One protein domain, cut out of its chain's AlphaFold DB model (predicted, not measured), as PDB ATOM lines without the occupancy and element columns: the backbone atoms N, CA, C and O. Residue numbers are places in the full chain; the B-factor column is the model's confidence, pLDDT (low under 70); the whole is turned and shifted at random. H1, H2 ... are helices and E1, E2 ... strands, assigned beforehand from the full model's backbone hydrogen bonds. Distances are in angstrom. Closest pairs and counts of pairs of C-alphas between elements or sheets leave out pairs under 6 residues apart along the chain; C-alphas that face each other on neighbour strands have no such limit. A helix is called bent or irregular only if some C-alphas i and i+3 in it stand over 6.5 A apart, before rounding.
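AT A GLANCE: This is residues 81 to 133 of the 137 residues of an uncharacterized protein of Starkeya sp. ORNL1 (UniProt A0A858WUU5). A strongly twisted sheet of three strands has one helix, H1, packed across one of its faces, while its other face is bare. The residues after E3, 128 to 133, run on as a tail that makes much of the length. The printed part has 53 residues, with E1, H1, E2 and E3 in that order; the sheet runs E1, E3, E2, antiparallel throughout, and the class is mixed. The whole is compact, with a radius of gyration of the C-alphas of 11.3 A, and spans 42 by 17 by 14 A.

HOW THE PARTS SIT: E1, residues 83 to 88, is an edge strand, antiparallel to the inner strand E3, residues 121 to 127, at 149 degrees; N 86 and O 124 are 2.9 A apart, within hydrogen-bond range. H1, residues 94 to 104, is on the sheet at a height over the sheet of 8.2 A. It lies over E3 and, only just, with 3 C-alphas, over the other edge strand, E2, residues 109 to 117. It runs across the strands, at 64 degrees to E3 on the local plane. H1 and the sheet E1, E3, E2 make two layers, a helix on one face of a sheet. The closest C-alphas of H1 and E3 are those of Cys 101 and Cys 124, 5.4 A apart; of H1 and E2, Pro 102 and Trp 110, 5.2 A. In H1, 5 of 7 O i to N i+4 pairs are within hydrogen-bond range. E2 and E3 form a hairpin, antiparallel at 157 degrees, with N 115 and O 123 3.0 A apart, within hydrogen-bond range. E1, H1 and E2 make a split strand-helix-strand unit, two strands running the same way with E3 between them, and its crossover is right-handed.

IN THESE COORDINATES: E1 begins at C-alpha 83 (33.592, -27.752, 31.485) and is 15.8 A long. H1 is 14.6 A long and only just irregular: C-alphas 99 and 102 are 6.7 A apart. E2 is 20.9 A long and bends by 74 degrees at residue 112. E3 is 19.9 A long and ends at C-alpha 127 (30.560, -31.532, 31.592).

THE WHOLE: The C-alphas of Arg 119 and Glu 133, the two farthest apart, are 41.8 A apart. The printed part has no cut, and the three links are tight. Mean pLDDT of the printed part is 77.0; residues 81 to 84, 117 to 118 and 129 to 133 are under 70.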
ATOM      1  N   GLY A  81      36.306 -33.810  29.449       55.84
ATOM      2  CA  GLY A  81      35.964 -32.835  28.412       55.84
ATOM      3  C   GLY A  81      35.906 -31.391  28.932       55.84
ATOM      4  O   GLY A  81      36.145 -31.142  30.119       55.84
ATOM      5  N   PRO A  82      35.663 -30.399  28.059       56.56
ATOM      6  CA  PRO A  82      35.600 -29.003  28.468       56.56
ATOM      7  C   PRO A  82      34.409 -28.812  29.416       56.56
ATOM      8  O   PRO A  82      33.293 -29.237  29.120       56.56
ATOM      9  N   ARG A  83      34.655 -28.187  30.571       60.50
ATOM     10  CA  ARG A  83      33.592 -27.752  31.485       60.50
ATOM     11  C   ARG A  83      33.045 -26.432  30.955       60.50
ATOM     12  O   ARG A  83      33.831 -25.511  30.730       60.50
ATOM     13  N   ILE A  84      31.738 -26.347  30.733       64.44
ATOM     14  CA  ILE A  84      31.074 -25.143  30.217       64.44
ATOM     15  C   ILE A  84      30.036 -24.701  31.239       64.44
ATOM     16  O   ILE A  84      29.300 -25.524  31.774       64.44
ATOM     17  N   CYS A  85      29.986 -23.405  31.516       72.69
ATOM     18  CA  CYS A  85      28.981 -22.817  32.388       72.69
ATOM     19  C   CYS A  85      27.755 -22.440  31.548       72.69
ATOM     20  O   CYS A  85      27.886 -21.619  30.644       72.69
ATOM     21  N   ILE A  86      26.590 -23.014  31.841       71.50
ATOM     22  CA  ILE A  86      25.314 -22.666  31.198       71.50
ATOM     23  C   ILE A  86      24.583 -21.648  32.072       71.50
ATOM     24  O   ILE A  86      24.442 -21.881  33.273       71.50
ATOM     25  N   GLU A  87      24.153 -20.522  31.497       72.50
ATOM     26  CA  GLU A  87      23.342 -19.524  32.209       72.50
ATOM     27  C   GLU A  87      21.906 -20.020  32.410       72.50
ATOM     28  O   GLU A  87      21.321 -20.650  31.529       72.50
ATOM     29  N   THR A  88      21.338 -19.720  33.574       74.50
ATOM     30  CA  THR A  88      19.960 -20.049  33.938       74.50
ATOM     31  C   THR A  88      19.291 -18.858  34.611       74.50
ATOM     32  O   THR A  88      19.950 -17.896  35.031       74.50
ATOM     33  N   ASP A  89      17.982 -18.988  34.806       82.81
ATOM     34  CA  ASP A  89      17.215 -18.178  35.747       82.81
ATOM     35  C   ASP A  89      17.884 -18.117  37.136       82.81
ATOM     36  O   ASP A  89      18.702 -18.985  37.481       82.81
ATOM     37  N   PRO A  90      17.584 -17.082  37.944       88.25
ATOM     38  CA  PRO A  90      18.293 -16.844  39.190       88.25
ATOM     39  C   PRO A  90      18.130 -17.996  40.183       88.25
ATOM     40  O   PRO A  90      17.055 -18.225  40.725       88.25
ATOM     41  N   ILE A  91      19.249 -18.648  40.500       88.00
ATOM     42  CA  ILE A  91      19.341 -19.679  41.535       88.00
ATOM     43  C   ILE A  91      19.672 -19.020  42.882       88.00
ATOM     44  O   ILE A  91      20.728 -18.408  43.083       88.00
ATOM     45  N   ARG A  92      18.784 -19.167  43.861       89.00
ATOM     46  CA  ARG A  92      18.885 -18.565  45.199       89.00
ATOM     47  C   ARG A  92      19.489 -19.502  46.233       89.00
ATOM     48  O   ARG A  92      19.958 -19.038  47.275       89.00
ATOM     49  N   SER A  93      19.560 -20.799  45.959       91.06
ATOM     50  CA  SER A  93      20.121 -21.763  46.905       91.06
ATOM     51  C   SER A  93      20.807 -22.946  46.232       91.06
ATOM     52  O   SER A  93      20.585 -23.251  45.066       91.06
ATOM     53  N   ARG A  94      21.624 -23.665  47.008       90.88
ATOM     54  CA  ARG A  94      22.227 -24.923  46.553       90.88
ATOM     55  C   ARG A  94      21.177 -25.997  46.261       90.88
ATOM     56  O   ARG A  94      21.380 -26.788  45.350       90.88
ATOM     57  N   LEU A  95      20.085 -26.024  47.025       93.12
ATOM     58  CA  LEU A  95      18.980 -26.957  46.802       93.12
ATOM     59  C   LEU A  95      18.304 -26.685  45.454       93.12
ATOM     60  O   LEU A  95      18.046 -27.597  44.681       93.12
ATOM     61  N   GLU A  96      18.094 -25.413  45.136       93.75
ATOM     62  CA  GLU A  96      17.558 -24.991  43.844       93.75
ATOM     63  C   GLU A  96      18.520 -25.314  42.692       93.75
ATOM     64  O   GLU A  96      18.091 -25.850  41.673       93.75
ATOM     65  N   ALA A  97      19.830 -25.128  42.887       89.94
ATOM     66  CA  ALA A  97      20.837 -25.558  41.917       89.94
ATOM     67  C   ALA A  97      20.770 -27.067  41.632       89.94
ATOM     68  O   ALA A  97      20.894 -27.480  40.484       89.94
ATOM     69  N   GLN A  98      20.539 -27.892  42.660       94.81
ATOM     70  CA  GLN A  98      20.403 -29.345  42.503       94.81
ATOM     71  C   GLN A  98      19.182 -29.745  41.674       94.81
ATOM     72  O   GLN A  98      19.220 -30.785  41.026       94.81
ATOM     73  N   MET A  99      18.125 -28.933  41.677       92.00
ATOM     74  CA  MET A  99      16.927 -29.183  40.877       92.00
ATOM     75  C   MET A  99      17.062 -28.647  39.447       92.00
ATOM     76  O   MET A  99      16.649 -29.312  38.503       92.00
ATOM     77  N   ILE A 100      17.662 -27.466  39.276       90.94
ATOM     78  CA  ILE A 100      17.716 -26.759  37.987       90.94
ATOM     79  C   ILE A 100      18.896 -27.224  37.130       90.94
ATOM     80  O   ILE A 100      18.733 -27.523  35.946       90.94
ATOM     81  N   CYS A 101      20.095 -27.309  37.709       86.25
ATOM     82  CA  CYS A 101      21.316 -27.509  36.936       86.25
ATOM     83  C   CYS A 101      21.405 -28.844  36.180       86.25
ATOM     84  O   CYS A 101      21.917 -28.831  35.058       86.25
ATOM     85  N   PRO A 102      20.907 -29.986  36.698       92.94
ATOM     86  CA  PRO A 102      20.864 -31.219  35.915       92.94
ATOM     87  C   PRO A 102      20.062 -31.075  34.618       92.94
ATOM     88  O   PRO A 102      20.510 -31.544  33.577       92.94
ATOM     89  N   GLY A 103      18.918 -30.383  34.668       88.31
ATOM     90  CA  GLY A 103      18.098 -30.110  33.486       88.31
ATOM     91  C   GLY A 103      18.748 -29.098  32.543       88.31
ATOM     92  O   GLY A 103      18.761 -29.308  31.332       88.31
ATOM     93  N   ALA A 104      19.360 -28.044  33.092       85.00
ATOM     94  CA  ALA A 104      20.053 -27.018  32.310       85.00
ATOM     95  C   ALA A 104      21.220 -27.581  31.476       85.00
ATOM     96  O   ALA A 104      21.511 -27.070  30.396       85.00
ATOM     97  N   CYS A 105      21.871 -28.653  31.939       81.19
ATOM     98  CA  CYS A 105      22.947 -29.302  31.191       81.19
ATOM     99  C   CYS A 105      22.470 -30.159  30.004       81.19
ATOM    100  O   CYS A 105      23.312 -30.596  29.215       81.19
ATOM    101  N   GLY A 106      21.164 -30.399  29.839       84.25
ATOM    102  CA  GLY A 106      20.610 -31.182  28.731       84.25
ATOM    103  C   GLY A 106      21.242 -32.575  28.623       84.25
ATOM    104  O   GLY A 106      21.133 -33.388  29.533       84.25
ATOM    105  N   ALA A 107      21.926 -32.848  27.506       78.81
ATOM    106  CA  ALA A 107      22.656 -34.105  27.281       78.81
ATOM    107  C   ALA A 107      23.998 -34.209  28.044       78.81
ATOM    108  O   ALA A 107      24.668 -35.242  27.995       78.81
ATOM    109  N   GLY A 108      24.433 -33.133  28.701       78.31
ATOM    110  CA  GLY A 108      25.620 -33.092  29.551       78.31
ATOM    111  C   GLY A 108      25.331 -33.510  30.991       78.31
ATOM    112  O   GLY A 108      24.195 -33.728  31.396       78.31
ATOM    113  N   THR A 109      26.381 -33.613  31.803       86.12
ATOM    114  CA  THR A 109      26.279 -33.911  33.237       86.12
ATOM    115  C   THR A 109      26.633 -32.676  34.052       86.12
ATOM    116  O   THR A 109      27.740 -32.144  33.913       86.12
ATOM    117  N   TRP A 110      25.718 -32.253  34.930       85.50
ATOM    118  CA  TRP A 110      26.014 -31.236  35.935       85.50
ATOM    119  C   TRP A 110      27.112 -31.734  36.871       85.50
ATOM    120  O   TRP A 110      27.027 -32.821  37.443       85.50
ATOM    121  N   ASP A 111      28.161 -30.939  37.021       80.56
ATOM    122  CA  ASP A 111      29.365 -31.328  37.749       80.56
ATOM    123  C   ASP A 111      29.343 -30.941  39.240       80.56
ATOM    124  O   ASP A 111      30.345 -31.098  39.944       80.56
ATOM    125  N   GLY A 112      28.203 -30.421  39.709       81.50
ATOM    126  CA  GLY A 112      27.980 -29.955  41.074       81.50
ATOM    127  C   GLY A 112      28.342 -28.486  41.317       81.50
ATOM    128  O   GLY A 112      28.068 -27.975  42.407       81.50
ATOM    129  N   SER A 113      28.939 -27.798  40.341       79.00
ATOM    130  CA  SER A 113      29.278 -26.379  40.445       79.00
ATOM    131  C   SER A 113      28.152 -25.487  39.928       79.00
ATOM    132  O   SER A 113      27.483 -25.788  38.938       79.00
ATOM    133  N   TRP A 114      27.916 -24.385  40.630       84.62
ATOM    134  CA  TRP A 114      26.993 -23.341  40.209       84.62
ATOM    135  C   TRP A 114      27.409 -22.009  40.833       84.62
ATOM    136  O   TRP A 114      28.018 -21.988  41.907       84.62
ATOM    137  N   HIS A 115      27.084 -20.899  40.174       78.00
ATOM    138  CA  HIS A 115      27.445 -19.562  40.645       78.00
ATOM    139  C   HIS A 115      26.301 -18.572  40.443       78.00
ATOM    140  O   HIS A 115      25.671 -18.553  39.392       78.00
ATOM    141  N   ARG A 116      26.057 -17.703  41.431       77.69
ATOM    142  CA  ARG A 116      25.173 -16.542  41.251       77.69
ATOM    143  C   ARG A 116      25.878 -15.452  40.463       77.69
ATOM    144  O   ARG A 116      27.016 -15.104  40.771       77.69
ATOM    145  N   MET A 117      25.157 -14.867  39.519       63.09
ATOM    146  CA  MET A 117      25.604 -13.756  38.693       63.09
ATOM    147  C   MET A 117      24.707 -12.549  38.930       63.09
ATOM    148  O   MET A 117      23.738 -12.303  38.214       63.09
ATOM    149  N   GLY A 118      25.020 -11.795  39.980       64.31
ATOM    150  CA  GLY A 118      24.173 -10.686  40.411       64.31
ATOM    151  C   GLY A 118      22.844 -11.165  41.001       64.31
ATOM    152  O   GLY A 118      22.782 -12.223  41.628       64.31
ATOM    153  N   ARG A 119      21.792 -10.347  40.858       71.38
ATOM    154  CA  ARG A 119      20.466 -10.633  41.437       71.38
ATOM    155  C   ARG A 119      19.602 -11.544  40.569       71.38
ATOM    156  O   ARG A 119      18.792 -12.283  41.120       71.38
ATOM    157  N   ASP A 120      19.822 -11.520  39.258       75.81
ATOM    158  CA  ASP A 120      18.830 -12.020  38.301       75.81
ATOM    159  C   ASP A 120      19.326 -13.189  37.448       75.81
ATOM    160  O   ASP A 120      18.607 -13.641  36.567       75.81
ATOM    161  N   ARG A 121      20.546 -13.690  37.675       75.62
ATOM    162  CA  ARG A 121      21.113 -14.791  36.883       75.62
ATOM    163  C   ARG A 121      21.945 -15.742  37.728       75.62
ATOM    164  O   ARG A 121      22.497 -15.364  38.766       75.62
ATOM    165  N   ALA A 122      22.075 -16.974  37.257       81.94
ATOM    166  CA  ALA A 122      23.025 -17.945  37.781       81.94
ATOM    167  C   ALA A 122      23.639 -18.775  36.647       81.94
ATOM    168  O   ALA A 122      23.178 -18.724  35.512       81.94
ATOM    169  N   THR A 123      24.707 -19.511  36.945       79.00
ATOM    170  CA  THR A 123      25.314 -20.470  36.020       79.00
ATOM    171  C   THR A 123      25.421 -21.851  36.634       79.00
ATOM    172  O   THR A 123      25.636 -21.979  37.839       79.00
ATOM    173  N   CYS A 124      25.333 -22.874  35.790       80.19
ATOM    174  CA  CYS A 124      25.535 -24.280  36.122       80.19
ATOM    175  C   CYS A 124      26.755 -24.827  35.371       80.19
ATOM    176  O   CYS A 124      26.855 -24.659  34.156       80.19
ATOM    177  N   GLY A 125      27.681 -25.491  36.064       78.38
ATOM    178  CA  GLY A 125      28.832 -26.142  35.435       78.38
ATOM    179  C   GLY A 125      28.455 -27.484  34.817       78.38
ATOM    180  O   GLY A 125      28.118 -28.441  35.513       78.38
ATOM    181  N   CYS A 126      28.528 -27.568  33.497       78.81
ATOM    182  CA  CYS A 126      28.197 -28.754  32.726       78.81
ATOM    183  C   CYS A 126      29.462 -29.394  32.155       78.81
ATOM    184  O   CYS A 126      30.393 -28.717  31.713       78.81
ATOM    185  N   SER A 127      29.490 -30.723  32.167       77.44
ATOM    186  CA  SER A 127      30.560 -31.532  31.592       77.44
ATOM    187  C   SER A 127      29.985 -32.511  30.576       77.44
ATOM    188  O   SER A 127      28.987 -33.177  30.847       77.44
ATOM    189  N   TRP A 128      30.623 -32.624  29.413       72.38
ATOM    190  CA  TRP A 128      30.305 -33.651  28.426       72.38
ATOM    191  C   TRP A 128      31.477 -34.607  28.339       72.38
ATOM    192  O   TRP A 128      32.598 -34.213  28.012       72.38
ATOM    193  N   ARG A 129      31.211 -35.887  28.595       59.22
ATOM    194  CA  ARG A 129      32.165 -36.918  28.199       59.22
ATOM    195  C   ARG A 129      32.184 -36.932  26.679       59.22
ATOM    196  O   ARG A 129      31.158 -37.217  26.065       59.22
ATOM    197  N   TYR A 130      33.334 -36.636  26.081       47.53
ATOM    198  CA  TYR A 130      33.527 -36.956  24.674       47.53
ATOM    199  C   TYR A 130      33.215 -38.447  24.473       47.53
ATOM    200  O   TYR A 130      33.671 -39.268  25.284       47.53
ATOM    201  N   PRO A 131      32.439 -38.826  23.443       46.16
ATOM    202  CA  PRO A 131      32.353 -40.225  23.060       46.16
ATOM    203  C   PRO A 131      33.776 -40.725  22.789       46.16
ATOM    204  O   PRO A 131      34.577 -40.036  22.157       46.16
ATOM    205  N   ARG A 132      34.105 -41.918  23.300       46.34
ATOM    206  CA  ARG A 132      35.448 -42.524  23.199       46.34
ATOM    207  C   ARG A 132      35.939 -42.733  21.755       46.34
ATOM    208  O   ARG A 132      37.090 -43.096  21.568       46.34
ATOM    209  N   GLU A 133      35.092 -42.499  20.758       42.53
ATOM    210  CA  GLU A 133      35.339 -42.791  19.342       42.53
ATOM    211  C   GLU A 133      36.005 -41.647  18.564       42.53
ATOM    212  O   GLU A 133      36.513 -41.875  17.472       42.53
TER     213      GLU A 133